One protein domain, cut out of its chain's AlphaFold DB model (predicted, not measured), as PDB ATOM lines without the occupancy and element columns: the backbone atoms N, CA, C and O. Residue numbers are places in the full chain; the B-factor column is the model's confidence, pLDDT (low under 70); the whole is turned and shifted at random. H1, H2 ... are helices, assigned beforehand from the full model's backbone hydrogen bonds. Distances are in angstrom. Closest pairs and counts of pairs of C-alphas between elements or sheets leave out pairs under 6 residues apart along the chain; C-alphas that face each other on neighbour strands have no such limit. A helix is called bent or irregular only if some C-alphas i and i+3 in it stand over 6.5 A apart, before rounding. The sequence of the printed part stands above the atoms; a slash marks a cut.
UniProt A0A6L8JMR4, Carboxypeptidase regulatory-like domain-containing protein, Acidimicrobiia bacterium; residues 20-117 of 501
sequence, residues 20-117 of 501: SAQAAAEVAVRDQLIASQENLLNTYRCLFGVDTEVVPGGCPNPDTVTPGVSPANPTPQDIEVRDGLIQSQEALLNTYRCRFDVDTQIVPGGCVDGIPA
ATOM      1  N   SER A  20     -30.127 -50.620 -48.192       55.09
ATOM      2  CA  SER A  20     -29.327 -49.402 -48.371       55.09
ATOM      3  C   SER A  20     -30.100 -48.086 -48.194       55.09
ATOM      4  O   SER A  20     -29.553 -47.130 -47.658       55.09
ATOM      5  N   ALA A  21     -31.371 -48.014 -48.598       54.53
ATOM      6  CA  ALA A  21     -32.195 -46.810 -48.475       54.53
ATOM      7  C   ALA A  21     -32.667 -46.559 -47.033       54.53
ATOM      8  O   ALA A  21     -32.868 -45.409 -46.647       54.53
ATOM      9  N   GLN A  22     -32.816 -47.618 -46.230       60.84
ATOM     10  CA  GLN A  22     -33.142 -47.491 -44.809       60.84
ATOM     11  C   GLN A  22     -31.914 -47.076 -43.989       60.84
ATOM     12  O   GLN A  22     -32.004 -46.130 -43.210       60.84
ATOM     13  N   ALA A  23     -30.750 -47.669 -44.265       63.62
ATOM     14  CA  ALA A  23     -29.487 -47.251 -43.660       63.62
ATOM     15  C   ALA A  23     -29.119 -45.792 -44.021       63.62
ATOM     16  O   ALA A  23     -28.656 -45.040 -43.169       63.62
ATOM     17  N   ALA A  24     -29.398 -45.345 -45.254       72.12
ATOM     18  CA  ALA A  24     -29.209 -43.947 -45.663       72.12
ATOM     19  C   ALA A  24     -30.098 -42.966 -44.881       72.12
ATOM     20  O   ALA A  24     -29.639 -41.892 -44.494       72.12
ATOM     21  N   ALA A  25     -31.354 -43.332 -44.610       75.06
ATOM     22  CA  ALA A  25     -32.248 -42.513 -43.795       75.06
ATOM     23  C   ALA A  25     -31.793 -42.451 -42.325       75.06
ATOM     24  O   ALA A  25     -31.840 -41.389 -41.710       75.06
ATOM     25  N   GLU A  26     -31.316 -43.566 -41.774       77.62
ATOM     26  CA  GLU A  26     -30.795 -43.651 -40.405       77.62
ATOM     27  C   GLU A  26     -29.510 -42.844 -40.201       77.62
ATOM     28  O   GLU A  26     -29.327 -42.225 -39.151       77.62
ATOM     29  N   VAL A  27     -28.640 -42.812 -41.210       83.81
ATOM     30  CA  VAL A  27     -27.441 -41.973 -41.211       83.81
ATOM     31  C   VAL A  27     -27.794 -40.489 -41.319       83.81
ATOM     32  O   VAL A  27     -27.259 -39.691 -40.555       83.81
ATOM     33  N   ALA A  28     -28.756 -40.117 -42.166       84.00
ATOM     34  CA  ALA A  28     -29.200 -38.726 -42.281       84.00
ATOM     35  C   ALA A  28     -29.788 -38.178 -40.964       84.00
ATOM     36  O   ALA A  28     -29.573 -37.015 -40.622       84.00
ATOM     37  N   VAL A  29     -30.505 -39.010 -40.196       83.62
ATOM     38  CA  VAL A  29     -31.019 -38.629 -38.867       83.62
ATOM     39  C   VAL A  29     -29.877 -38.372 -37.881       83.62
ATOM     40  O   VAL A  29     -29.937 -37.409 -37.118       83.62
ATOM     41  N   ARG A  30     -28.826 -39.195 -37.910       90.50
ATOM     42  CA  ARG A  30     -27.649 -39.024 -37.052       90.50
ATOM     43  C   ARG A  30     -26.835 -37.795 -37.430       90.50
ATOM     44  O   ARG A  30     -26.510 -37.010 -36.550       90.50
ATOM     45  N   ASP A  31     -26.597 -37.576 -38.723       88.69
ATOM     46  CA  ASP A  31     -25.936 -36.364 -39.223       88.69
ATOM     47  C   ASP A  31     -26.701 -35.101 -38.784       88.69
ATOM     48  O   ASP A  31     -26.100 -34.099 -38.391       88.69
ATOM     49  N   GLN A  32     -28.039 -35.161 -38.785       89.50
ATOM     50  CA  GLN A  32     -28.881 -34.088 -38.260       89.50
ATOM     51  C   GLN A  32     -28.728 -33.894 -36.750       89.50
ATOM     52  O   GLN A  32     -28.688 -32.749 -36.294       89.50
ATOM     53  N   LEU A  33     -28.653 -34.976 -35.975       88.81
ATOM     54  CA  LEU A  33     -28.477 -34.900 -34.528       88.81
ATOM     55  C   LEU A  33     -27.105 -34.325 -34.159       88.81
ATOM     56  O   LEU A  33     -27.063 -33.381 -33.377       88.81
ATOM     57  N   ILE A  34     -26.037 -34.799 -34.802       89.12
ATOM     58  CA  ILE A  34     -24.659 -34.315 -34.624       89.12
ATOM     59  C   ILE A  34     -24.582 -32.808 -34.880       89.12
ATOM     60  O   ILE A  34     -24.106 -32.042 -34.045       89.12
ATOM     61  N   ALA A  35     -25.124 -32.346 -36.013       87.38
ATOM     62  CA  ALA A  35     -25.153 -30.920 -36.326       87.38
ATOM     63  C   ALA A  35     -25.986 -30.120 -35.308       87.38
ATOM     64  O   ALA A  35     -25.639 -28.994 -34.952       87.38
ATOM     65  N   SER A  36     -27.093 -30.685 -34.817       88.44
ATOM     66  CA  SER A  36     -27.949 -30.022 -33.823       88.44
ATOM     67  C   SER A  36     -27.266 -29.918 -32.453       88.44
ATOM     68  O   SER A  36     -27.359 -28.872 -31.812       88.44
ATOM     69  N   GLN A  37     -26.559 -30.967 -32.024       93.81
ATOM     70  CA  GLN A  37     -25.773 -30.984 -30.790       93.81
ATOM     71  C   GLN A  37     -24.604 -30.000 -30.867       93.81
ATOM     72  O   GLN A  37     -24.416 -29.223 -29.935       93.81
ATOM     73  N   GLU A  38     -23.895 -29.942 -31.997       93.06
ATOM     74  CA  GLU A  38     -22.800 -28.985 -32.185       93.06
ATOM     75  C   GLU A  38     -23.293 -27.529 -32.152       93.06
ATOM     76  O   GLU A  38     -22.683 -26.672 -31.517       93.06
ATOM     77  N   ASN A  39     -24.447 -27.235 -32.762       92.50
ATOM     78  CA  ASN A  39     -25.066 -25.908 -32.663       92.50
ATOM     79  C   ASN A  39     -25.426 -25.532 -31.217       92.50
ATOM     80  O   ASN A  39     -25.247 -24.380 -30.807       92.50
ATOM     81  N   LEU A  40     -25.938 -26.488 -30.436       91.62
ATOM     82  CA  LEU A  40     -26.242 -26.266 -29.025       91.62
ATOM     83  C   LEU A  40     -24.960 -26.031 -28.217       91.62
ATOM     84  O   LEU A  40     -24.913 -25.119 -27.392       91.62
ATOM     85  N   LEU A  41     -23.907 -26.793 -28.501       93.19
ATOM     86  CA  LEU A  41     -22.612 -26.640 -27.854       93.19
ATOM     87  C   LEU A  41     -22.003 -25.264 -28.152       93.19
ATOM     88  O   LEU A  41     -21.619 -24.554 -27.227       93.19
ATOM     89  N   ASN A  42     -22.028 -24.822 -29.413       91.44
ATOM     90  CA  ASN A  42     -21.614 -23.471 -29.808       91.44
ATOM     91  C   ASN A  42     -22.450 -22.377 -29.132       91.44
ATOM     92  O   ASN A  42     -21.917 -21.338 -28.738       91.44
ATOM     93  N   THR A  43     -23.747 -22.623 -28.932       89.75
ATOM     94  CA  THR A  43     -24.612 -21.714 -28.172       89.75
ATOM     95  C   THR A  43     -24.137 -21.591 -26.724       89.75
ATOM     96  O   THR A  43     -24.011 -20.474 -26.226       89.75
ATOM     97  N   TYR A  44     -23.831 -22.704 -26.053       91.38
ATOM     98  CA  TYR A  44     -23.315 -22.671 -24.683       91.38
ATOM     99  C   TYR A  44     -21.928 -22.025 -24.598       91.38
ATOM    100  O   TYR A  44     -21.722 -21.173 -23.736       91.38
ATOM    101  N   ARG A  45     -21.008 -22.351 -25.516       93.62
ATOM    102  CA  ARG A  45     -19.676 -21.727 -25.608       93.62
ATOM    103  C   ARG A  45     -19.774 -20.203 -25.648       93.62
ATOM    104  O   ARG A  45     -19.179 -19.508 -24.825       93.62
ATOM    105  N   CYS A  46     -20.620 -19.673 -26.532       91.62
ATOM    106  CA  CYS A  46     -20.841 -18.232 -26.622       91.62
ATOM    107  C   CYS A  46     -21.584 -17.638 -25.428       91.62
ATOM    108  O   CYS A  46     -21.277 -16.516 -25.026       91.62
ATOM    109  N   LEU A  47     -22.559 -18.355 -24.867       90.06
ATOM    110  CA  LEU A  47     -23.338 -17.873 -23.730       90.06
ATOM    111  C   LEU A  47     -22.483 -17.744 -22.463       90.06
ATOM    112  O   LEU A  47     -22.647 -16.780 -21.716       90.06
ATOM    113  N   PHE A  48     -21.576 -18.695 -22.233       90.00
ATOM    114  CA  PHE A  48     -20.761 -18.770 -21.018       90.00
ATOM    115  C   PHE A  48     -19.333 -18.244 -21.193       90.00
ATOM    116  O   PHE A  48     -18.610 -18.129 -20.206       90.00
ATOM    117  N   GLY A  49     -18.934 -17.881 -22.416       89.50
ATOM    118  CA  GLY A  49     -17.604 -17.345 -22.706       89.50
ATOM    119  C   GLY A  49     -16.494 -18.382 -22.527       89.50
ATOM    120  O   GLY A  49     -15.431 -18.048 -22.011       89.50
ATOM    121  N   VAL A  50     -16.759 -19.630 -22.915       84.19
ATOM    122  CA  VAL A  50     -15.832 -20.766 -22.803       84.19
ATOM    123  C   VAL A  50     -15.633 -21.381 -24.180       84.19
ATOM    124  O   VAL A  50     -16.590 -21.474 -24.944       84.19
ATOM    125  N   ASP A  51     -14.393 -21.746 -24.497       87.25
ATOM    126  CA  ASP A  51     -13.970 -22.325 -25.778       87.25
ATOM    127  C   ASP A  51     -14.482 -21.514 -26.991       87.25
ATOM    128  O   ASP A  51     -14.947 -22.045 -28.000       87.25
ATOM    129  N   THR A  52     -14.491 -20.181 -26.880       91.38
ATOM    130  CA  THR A  52     -15.065 -19.297 -27.912       91.38
ATOM    131  C   THR A  52     -14.261 -19.291 -29.213       91.38
ATOM    132  O   THR A  52     -14.786 -18.935 -30.265       91.38
ATOM    133  N   GLU A  53     -12.995 -19.692 -29.145       92.31
ATOM    134  CA  GLU A  53     -12.047 -19.776 -30.250       92.31
ATOM    135  C   GLU A  53     -12.366 -20.900 -31.240       92.31
ATOM    136  O   GLU A  53     -12.022 -20.777 -32.415       92.31
ATOM    137  N   VAL A  54     -13.074 -21.951 -30.807       88.44
ATOM    138  CA  VAL A  54     -13.478 -23.061 -31.690       88.44
ATOM    139  C   VAL A  54     -14.848 -22.851 -32.333       88.44
ATOM    140  O   VAL A  54     -15.292 -23.682 -33.122       88.44
ATOM    141  N   VAL A  55     -15.536 -21.749 -32.013       89.88
ATOM    142  CA  VAL A  55     -16.891 -21.474 -32.495       89.88
ATOM    143  C   VAL A  55     -16.858 -20.899 -33.920       89.88
ATOM    144  O   VAL A  55     -16.408 -19.763 -34.112       89.88
ATOM    145  N   PRO A  56     -17.393 -21.607 -34.935       86.62
ATOM    146  CA  PRO A  56     -17.468 -21.089 -36.299       86.62
ATOM    147  C   PRO A  56     -18.284 -19.792 -36.358       86.62
ATOM    148  O   PRO A  56     -19.327 -19.680 -35.716       86.62
ATOM    149  N   GLY A  57     -17.805 -18.788 -37.096       89.25
ATOM    150  CA  GLY A  57     -18.434 -17.458 -37.170       89.25
ATOM    151  C   GLY A  57     -18.215 -16.565 -35.937       89.25
ATOM    152  O   GLY A  57     -18.453 -15.358 -36.009       89.25
ATOM    153  N   GLY A  58     -17.683 -17.120 -34.842       87.75
ATOM    154  CA  GLY A  58     -17.393 -16.414 -33.597       87.75
ATOM    155  C   GLY A  58     -18.634 -16.027 -32.782       87.75
ATOM    156  O   GLY A  58     -19.780 -16.092 -33.222       87.75
ATOM    157  N   CYS A  59     -18.406 -15.597 -31.542       91.88
ATOM    158  CA  CYS A  59     -19.468 -15.191 -30.622       91.88
ATOM    159  C   CYS A  59     -19.825 -13.697 -30.761       91.88
ATOM    160  O   CYS A  59     -18.973 -12.888 -31.134       91.88
ATOM    161  N   PRO A  60     -21.067 -13.277 -30.440       85.00
ATOM    162  CA  PRO A  60     -22.161 -14.052 -29.837       85.00
ATOM    163  C   PRO A  60     -23.090 -14.752 -30.845       85.00
ATOM    164  O   PRO A  60     -24.072 -15.357 -30.427       85.00
ATOM    165  N   ASN A  61     -22.824 -14.640 -32.151       86.75
ATOM    166  CA  ASN A  61     -23.694 -15.151 -33.213       86.75
ATOM    167  C   ASN A  61     -22.945 -16.204 -34.044       86.75
ATOM    168  O   ASN A  61     -22.464 -15.861 -35.125       86.75
ATOM    169  N   PRO A  62     -22.832 -17.447 -33.546       89.81
ATOM    170  CA  PRO A  62     -22.133 -18.504 -34.261       89.81
ATOM    171  C   PRO A  62     -22.802 -18.823 -35.599       89.81
ATOM    172  O   PRO A  62     -24.030 -18.747 -35.735       89.81
ATOM    173  N   ASP A  63     -21.995 -19.247 -36.568       91.81
ATOM    174  CA  ASP A  63     -22.500 -19.829 -37.803       91.81
ATOM    175  C   ASP A  63     -23.276 -21.115 -37.489       91.81
ATOM    176  O   ASP A  63     -22.887 -21.925 -36.645       91.81
ATOM    177  N   THR A  64     -24.396 -21.317 -38.186       90.69
ATOM    178  CA  THR A  64     -25.196 -22.534 -38.019       90.69
ATOM    179  C   THR A  64     -24.512 -23.707 -38.710       90.69
ATOM    180  O   THR A  64     -24.365 -23.722 -39.932       90.69
ATOM    181  N   VAL A  65     -24.163 -24.726 -37.933       90.62
ATOM    182  CA  VAL A  65     -23.666 -26.007 -38.430       90.62
ATOM    183  C   VAL A  65     -24.820 -26.757 -39.088       90.62
ATOM    184  O   VAL A  65     -25.850 -27.023 -38.465       90.62
ATOM    185  N   THR A  66     -24.668 -27.097 -40.363       90.38
ATOM    186  CA  THR A  66     -25.620 -27.943 -41.092       90.38
ATOM    187  C   THR A  66     -25.100 -29.375 -41.183       90.38
ATOM    188  O   THR A  66     -23.883 -29.563 -41.205       90.38
ATOM    189  N   PRO A  67     -25.982 -30.382 -41.294       87.00
ATOM    190  CA  PRO A  67     -25.558 -31.766 -41.485       87.00
ATOM    191  C   PRO A  67     -24.649 -31.898 -42.710       87.00
ATOM    192  O   PRO A  67     -24.893 -31.265 -43.742       87.00
ATOM    193  N   GLY A  68     -23.612 -32.725 -42.592       75.75
ATOM    194  CA  GLY A  68     -22.741 -33.067 -43.713       75.75
ATOM    195  C   GLY A  68     -23.476 -33.848 -44.808       75.75
ATOM    196  O   GLY A  68     -24.625 -34.266 -44.657       75.75
ATOM    197  N   VAL A  69     -22.802 -34.065 -45.940       79.06
ATOM    198  CA  VAL A  69     -23.346 -34.908 -47.013       79.06
ATOM    199  C   VAL A  69     -23.271 -36.371 -46.578       79.06
ATOM    200  O   VAL A  69     -22.185 -36.946 -46.523       79.06
ATOM    201  N   SER A  70     -24.425 -36.979 -46.303       78.25
ATOM    202  CA  SER A  70     -24.507 -38.402 -45.976       78.25
ATOM    203  C   SER A  70     -24.046 -39.280 -47.155       78.25
ATOM    204  O   SER A  70     -24.379 -38.987 -48.312       78.25
ATOM    205  N   PRO A  71     -23.318 -40.382 -46.902       77.31
ATOM    206  CA  PRO A  71     -22.923 -41.319 -47.947       77.31
ATOM    207  C   PRO A  71     -24.150 -41.964 -48.604       77.31
ATOM    208  O   PRO A  71     -25.110 -42.348 -47.939       77.31
ATOM    209  N   ALA A  72     -24.106 -42.129 -49.930       74.19
ATOM    210  CA  ALA A  72     -25.216 -42.710 -50.692       74.19
ATOM    211  C   ALA A  72     -25.477 -44.194 -50.360       74.19
ATOM    212  O   ALA A  72     -26.587 -44.678 -50.561       74.19
ATOM    213  N   ASN A  73     -24.458 -44.906 -49.865       80.69
ATOM    214  CA  ASN A  73     -24.536 -46.294 -49.406       80.69
ATOM    215  C   ASN A  73     -23.764 -46.427 -48.081       80.69
ATOM    216  O   ASN A  73     -22.586 -46.784 -48.116       80.69
ATOM    217  N   PRO A  74     -24.381 -46.095 -46.937       79.06
ATOM    218  CA  PRO A  74     -23.703 -46.166 -45.648       79.06
ATOM    219  C   PRO A  74     -23.400 -47.606 -45.236       79.06
ATOM    220  O   PRO A  74     -24.188 -48.527 -45.468       79.06
ATOM    221  N   THR A  75     -22.249 -47.772 -44.600       81.44
ATOM    222  CA  THR A  75     -21.779 -49.013 -43.986       81.44
ATOM    223  C   THR A  75     -22.163 -49.072 -42.499       81.44
ATOM    224  O   THR A  75     -22.502 -48.049 -41.908       81.44
ATOM    225  N   PRO A  76     -22.094 -50.242 -41.841       76.75
ATOM    226  CA  PRO A  76     -22.224 -50.313 -40.383       76.75
ATOM    227  C   PRO A  76     -21.201 -49.437 -39.644       76.75
ATOM    228  O   PRO A  76     -21.549 -48.809 -38.650       76.75
ATOM    229  N   GLN A  77     -19.983 -49.306 -40.185       73.12
ATOM    230  CA  GLN A  77     -18.953 -48.425 -39.629       73.12
ATOM    231  C   GLN A  77     -19.381 -46.952 -39.665       73.12
ATOM    232  O   GLN A  77     -19.153 -46.216 -38.712       73.12
ATOM    233  N   ASP A  78     -20.052 -46.521 -40.739       79.06
ATOM    234  CA  ASP A  78     -20.596 -45.162 -40.844       79.06
ATOM    235  C   ASP A  78     -21.607 -44.857 -39.733       79.06
ATOM    236  O   ASP A  78     -21.707 -43.714 -39.286       79.06
ATOM    237  N   ILE A  79     -22.368 -45.864 -39.305       78.44
ATOM    238  CA  ILE A  79     -23.340 -45.744 -38.217       78.44
ATOM    239  C   ILE A  79     -22.617 -45.704 -36.869       78.44
ATOM    240  O   ILE A  79     -22.901 -44.814 -36.071       78.44
ATOM    241  N   GLU A  80     -21.649 -46.593 -36.647       76.94
ATOM    242  CA  GLU A  80     -20.880 -46.669 -35.399       76.94
ATOM    243  C   GLU A  80     -20.086 -45.386 -35.121       76.94
ATOM    244  O   GLU A  80     -20.156 -44.847 -34.019       76.94
ATOM    245  N   VAL A  81     -19.417 -44.829 -36.136       77.94
ATOM    246  CA  VAL A  81     -18.696 -43.548 -36.019       77.94
ATOM    247  C   VAL A  81     -19.638 -42.423 -35.590       77.94
ATOM    248  O   VAL A  81     -19.295 -41.597 -34.744       77.94
ATOM    249  N   ARG A  82     -20.851 -42.392 -36.147       89.19
ATOM    250  CA  ARG A  82     -21.852 -41.375 -35.809       89.19
ATOM    251  C   ARG A  82     -22.421 -41.572 -34.415       89.19
ATOM    252  O   ARG A  82     -22.596 -40.586 -33.709       89.19
ATOM    253  N   ASP A  83     -22.689 -42.811 -34.018       78.25
ATOM    254  CA  ASP A  83     -23.169 -43.129 -32.671       78.25
ATOM    255  C   ASP A  83     -22.113 -42.762 -31.614       78.25
ATOM    256  O   ASP A  83     -22.452 -42.145 -30.603       78.25
ATOM    257  N   GLY A  84     -20.831 -43.020 -31.896       78.56
ATOM    258  CA  GLY A  84     -19.716 -42.564 -31.067       78.56
ATOM    259  C   GLY A  84     -19.634 -41.038 -30.969       78.56
ATOM    260  O   GLY A  84     -19.517 -40.496 -29.872       78.56
ATOM    261  N   LEU A  85     -19.775 -40.321 -32.090       84.25
ATOM    262  CA  LEU A  85     -19.747 -38.855 -32.088       84.25
ATOM    263  C   LEU A  85     -20.926 -38.249 -31.313       84.25
ATOM    264  O   LEU A  85     -20.719 -37.341 -30.510       84.25
ATOM    265  N   ILE A  86     -22.137 -38.788 -31.493       83.94
ATOM    266  CA  ILE A  86     -23.333 -38.386 -30.735       83.94
ATOM    267  C   ILE A  86     -23.102 -38.592 -29.238       83.94
ATOM    268  O   ILE A  86     -23.452 -37.726 -28.436       83.94
ATOM    269  N   GLN A  87     -22.503 -39.722 -28.847       80.19
ATOM    270  CA  GLN A  87     -22.219 -40.018 -27.447       80.19
ATOM    271  C   GLN A  87     -21.197 -39.041 -26.853       80.19
ATOM    272  O   GLN A  87     -21.433 -38.506 -25.769       80.19
ATOM    273  N   SER A  88     -20.100 -38.770 -27.562       81.19
ATOM    274  CA  SER A  88     -19.071 -37.824 -27.116       81.19
ATOM    275  C   SER A  88     -19.602 -36.392 -27.020       81.19
ATOM    276  O   SER A  88     -19.364 -35.712 -26.021       81.19
ATOM    277  N   GLN A  89     -20.380 -35.941 -28.010       90.81
ATOM    278  CA  GLN A  89     -21.012 -34.620 -27.981       90.81
ATOM    279  C   GLN A  89     -22.034 -34.508 -26.846       90.81
ATOM    280  O   GLN A  89     -22.065 -33.495 -26.150       90.81
ATOM    281  N   GLU A  90     -22.838 -35.547 -26.604       89.00
ATOM    282  CA  GLU A  90     -23.799 -35.545 -25.500       89.00
ATOM    283  C   GLU A  90     -23.103 -35.553 -24.132       89.00
ATOM    284  O   GLU A  90     -23.543 -34.861 -23.212       89.00
ATOM    285  N   ALA A  91     -21.992 -36.281 -23.987       86.06
ATOM    286  CA  ALA A  91     -21.180 -36.263 -22.772       86.06
ATOM    287  C   ALA A  91     -20.621 -34.859 -22.496       86.06
ATOM    288  O   ALA A  91     -20.752 -34.350 -21.381       86.06
ATOM    289  N   LEU A  92     -20.083 -34.193 -23.520       91.19
ATOM    290  CA  LEU A  92     -19.576 -32.828 -23.401       91.19
ATOM    291  C   LEU A  92     -20.690 -31.816 -23.088       91.19
ATOM    292  O   LEU A  92     -20.526 -30.967 -22.210       91.19
ATOM    293  N   LEU A  93     -21.851 -31.942 -23.739       90.56
ATOM    294  CA  LEU A  93     -23.038 -31.144 -23.419       90.56
ATOM    295  C   LEU A  93     -23.449 -31.326 -21.956       90.56
ATOM    296  O   LEU A  93     -23.734 -30.338 -21.284       90.56
ATOM    297  N   ASN A  94     -23.437 -32.554 -21.432       89.38
ATOM    298  CA  ASN A  94     -23.735 -32.815 -20.024       89.38
ATOM    299  C   ASN A  94     -22.711 -32.171 -19.082       89.38
ATOM    300  O   ASN A  94     -23.107 -31.585 -18.073       89.38
ATOM    301  N   THR A  95     -21.424 -32.190 -19.432       89.06
ATOM    302  CA  THR A  95     -20.385 -31.467 -18.682       89.06
ATOM    303  C   THR A  95     -20.692 -29.977 -18.606       89.06
ATOM    304  O   THR A  95     -20.652 -29.394 -17.525       89.06
ATOM    305  N   TYR A  96     -21.068 -29.358 -19.724       88.88
ATOM    306  CA  TYR A  96     -21.437 -27.943 -19.761       88.88
ATOM    307  C   TYR A  96     -22.709 -27.662 -18.950       88.88
ATOM    308  O   TYR A  96     -22.745 -26.705 -18.176       88.88
ATOM    309  N   ARG A  97     -23.730 -28.519 -19.073       93.12
ATOM    310  CA  ARG A  97     -24.981 -28.425 -18.308       93.12
ATOM    311  C   ARG A  97     -24.725 -28.400 -16.807       93.12
ATOM    312  O   ARG A  97     -25.222 -27.515 -16.116       93.12
ATOM    313  N   CYS A  98     -23.895 -29.315 -16.312       90.19
ATOM    314  CA  CYS A  98     -23.545 -29.355 -14.896       90.19
ATOM    315  C   CYS A  98     -22.634 -28.205 -14.469       90.19
ATOM    316  O   CYS A  98     -22.865 -27.613 -13.416       90.19
ATOM    317  N   ARG A  99     -21.636 -27.853 -15.287       91.62
ATOM    318  CA  ARG A  99     -20.662 -26.807 -14.956       91.62
ATOM    319  C   ARG A  99     -21.302 -25.426 -14.849       91.62
ATOM    320  O   ARG A  99     -20.898 -24.634 -14.002       91.62
ATOM    321  N   PHE A 100     -22.269 -25.135 -15.714       90.19
ATOM    322  CA  PHE A 100     -22.911 -23.821 -15.803       90.19
ATOM    323  C   PHE A 100     -24.339 -23.793 -15.250       90.19
ATOM    324  O   PHE A 100     -25.020 -22.780 -15.398       90.19
ATOM    325  N   ASP A 101     -24.779 -24.880 -14.609       89.19
ATOM    326  CA  ASP A 101     -26.119 -25.041 -14.030       89.19
ATOM    327  C   ASP A 101     -27.249 -24.712 -15.026       89.19
ATOM    328  O   ASP A 101     -28.188 -23.962 -14.747       89.19
ATOM    329  N   VAL A 102     -27.140 -25.267 -16.237       85.94
ATOM    330  CA  VAL A 102     -28.123 -25.119 -17.317       85.94
ATOM    331  C   VAL A 102     -28.660 -26.485 -17.711       85.94
ATOM    332  O   VAL A 102     -27.901 -27.431 -17.855       85.94
ATOM    333  N   ASP A 103     -29.977 -26.603 -17.880       87.12
ATOM    334  CA  ASP A 103     -30.635 -27.849 -18.296       87.12
ATOM    335  C   ASP A 103     -30.211 -29.095 -17.484       87.12
ATOM    336  O   ASP A 103     -30.192 -30.220 -17.982       87.12
ATOM    337  N   THR A 104     -29.880 -28.932 -16.202       88.62
ATOM    338  CA  THR A 104     -29.379 -30.026 -15.351       88.62
ATOM    339  C   THR A 104     -30.400 -31.154 -15.176       88.62
ATOM    340  O   THR A 104     -30.027 -32.300 -14.935       88.62
ATOM    341  N   GLN A 105     -31.691 -30.874 -15.394       88.12
ATOM    342  CA  GLN A 105     -32.775 -31.856 -15.357       88.12
ATOM    343  C   GLN A 105     -32.711 -32.926 -16.459       88.12
ATOM    344  O   GLN A 105     -33.398 -33.940 -16.337       88.12
ATOM    345  N   ILE A 106     -31.951 -32.701 -17.538       85.69
ATOM    346  CA  ILE A 106     -31.785 -33.687 -18.620       85.69
ATOM    347  C   ILE A 106     -30.466 -34.458 -18.534       85.69
ATOM    348  O   ILE A 106     -30.280 -35.392 -19.309       85.69
ATOM    349  N   VAL A 107     -29.580 -34.118 -17.590       86.75
ATOM    350  CA  VAL A 107     -28.320 -34.843 -17.392       86.75
ATOM    351  C   VAL A 107     -28.611 -36.204 -16.746       86.75
ATOM    352  O   VAL A 107     -29.154 -36.249 -15.635       86.75
ATOM    353  N   PRO A 108     -28.261 -37.332 -17.392       80.50
ATOM    354  CA  PRO A 108     -28.427 -38.655 -16.798       80.50
ATOM    355  C   PRO A 108     -27.651 -38.767 -15.480       80.50
ATOM    356  O   PRO A 108     -26.475 -38.432 -15.425       80.50
ATOM    357  N   GLY A 109     -28.313 -39.219 -14.410       83.50
ATOM    358  CA  GLY A 109     -27.715 -39.286 -13.066       83.50
ATOM    359  C   GLY A 109     -27.673 -37.956 -12.307       83.50
ATOM    360  O   GLY A 109     -27.404 -37.958 -11.109       83.50
ATOM    361  N   GLY A 110     -28.010 -36.842 -12.960       88.50
ATOM    362  CA  GLY A 110     -27.919 -35.501 -12.392       88.50
ATOM    363  C   GLY A 110     -26.487 -34.965 -12.350       88.50
ATOM    364  O   GLY A 110     -25.566 -35.541 -12.923       88.50
ATOM    365  N   CYS A 111     -26.311 -33.837 -11.669       88.75
ATOM    366  CA  CYS A 111     -25.023 -33.168 -11.508       88.75
ATOM    367  C   CYS A 111     -24.577 -33.233 -10.045       88.75
ATOM    368  O   CYS A 111     -25.365 -32.930  -9.146       88.75
ATOM    369  N   VAL A 112     -23.317 -33.590  -9.811       85.50
ATOM    370  CA  VAL A 112     -22.674 -33.607  -8.493       85.50
ATOM    371  C   VAL A 112     -21.463 -32.684  -8.564       85.50
ATOM    372  O   VAL A 112     -20.610 -32.849  -9.428       85.50
ATOM    373  N   ASP A 113     -21.427 -31.665  -7.704       83.75
ATOM    374  CA  ASP A 113     -20.338 -30.678  -7.623       83.75
ATOM    375  C   ASP A 113     -19.962 -30.011  -8.965       83.75
ATOM    376  O   ASP A 113     -18.802 -29.712  -9.238       83.75
ATOM    377  N   GLY A 114     -20.962 -29.751  -9.817       81.50
ATOM    378  CA  GLY A 114     -20.768 -29.107 -11.123       81.50
ATOM    379  C   GLY A 114     -20.288 -30.046 -12.235       81.50
ATOM    380  O   GLY A 114     -19.970 -29.582 -13.327       81.50
ATOM    381  N   ILE A 115     -20.269 -31.359 -11.993       82.75
ATOM    382  CA  ILE A 115     -19.860 -32.398 -12.949       82.75
ATOM    383  C   ILE A 115     -21.010 -33.414 -13.109       82.75
ATOM    384  O   ILE A 115     -21.753 -33.636 -12.149       82.75
ATOM    385  N   PRO A 116     -21.220 -34.027 -14.292       86.69
ATOM    386  CA  PRO A 116     -22.201 -35.100 -14.452       86.69
ATOM    387  C   PRO A 116     -21.934 -36.246 -13.479       86.69
ATOM    388  O   PRO A 116     -20.802 -36.712 -13.350       86.69
ATOM    389  N   ALA A 117     -22.977 -36.710 -12.794       83.06
ATOM    390  CA  ALA A 117     -22.868 -37.860 -11.916       83.06
ATOM    391  C   ALA A 117     -22.452 -39.089 -12.729       83.06
ATOM    392  O   ALA A 117     -23.010 -39.365 -13.795       83.06
TER     393      ALA A 117
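Overview. This is residues 20 to 117 of the 501 residues of the protein "Carboxypeptidase regulatory-like domain-containing protein" of Acidimicrobiia bacterium (UniProt A0A6L8JMR4). Two long helices, H1 and H2, lie side by side and run the same way. The link between them, residues 49 to 75, folds back along H1 from its last residues to its first, and residues 100 to 117 make a small looped tail near the last residues of H2. The printed part has 98 residues with two named helices, H1 then H2, and no named strand; the class is all helix. It is only just loose, close to compact, with a radius of gyration of the C-alphas of 15.2 A, and its flat outline spans 45 by 33 by 17 A.

Arrangement. The longest helix, H1, residues 20 to 48, touches H2, residues 76 to 99. Their closest C-alphas, those of Ile 34 and Ile 86, are 5.8 A apart. The two stand at a shallow tilt of 21 degrees and run the same way, centre to centre 9.8 A. In H1 every O i to N i+4 pair is within hydrogen-bond range; in H2 19 of 20 are. Outside the helices, residues 111 to 112 pair antiparallel with residues 115 to 116.

Along the chain. H1 measures 42.0 A from C-alpha 20 at (-29.327, -49.402, -48.371) to C-alpha 48 at (-20.761, -18.770, -21.018). H2 measures 34.7 A and ends at C-alpha 99, at (-20.662, -26.807, -14.956). Neither helix is bent.

Size, cuts and confidence. The C-alphas of Ser 20 and Asp 113, the two farthest apart, are 45.7 A apart. The printed part has no cut. The link from H1 to H2, 27 residues, is long. The mean pLDDT of the printed part is 84.9, and residues 20 to 23 are under 70.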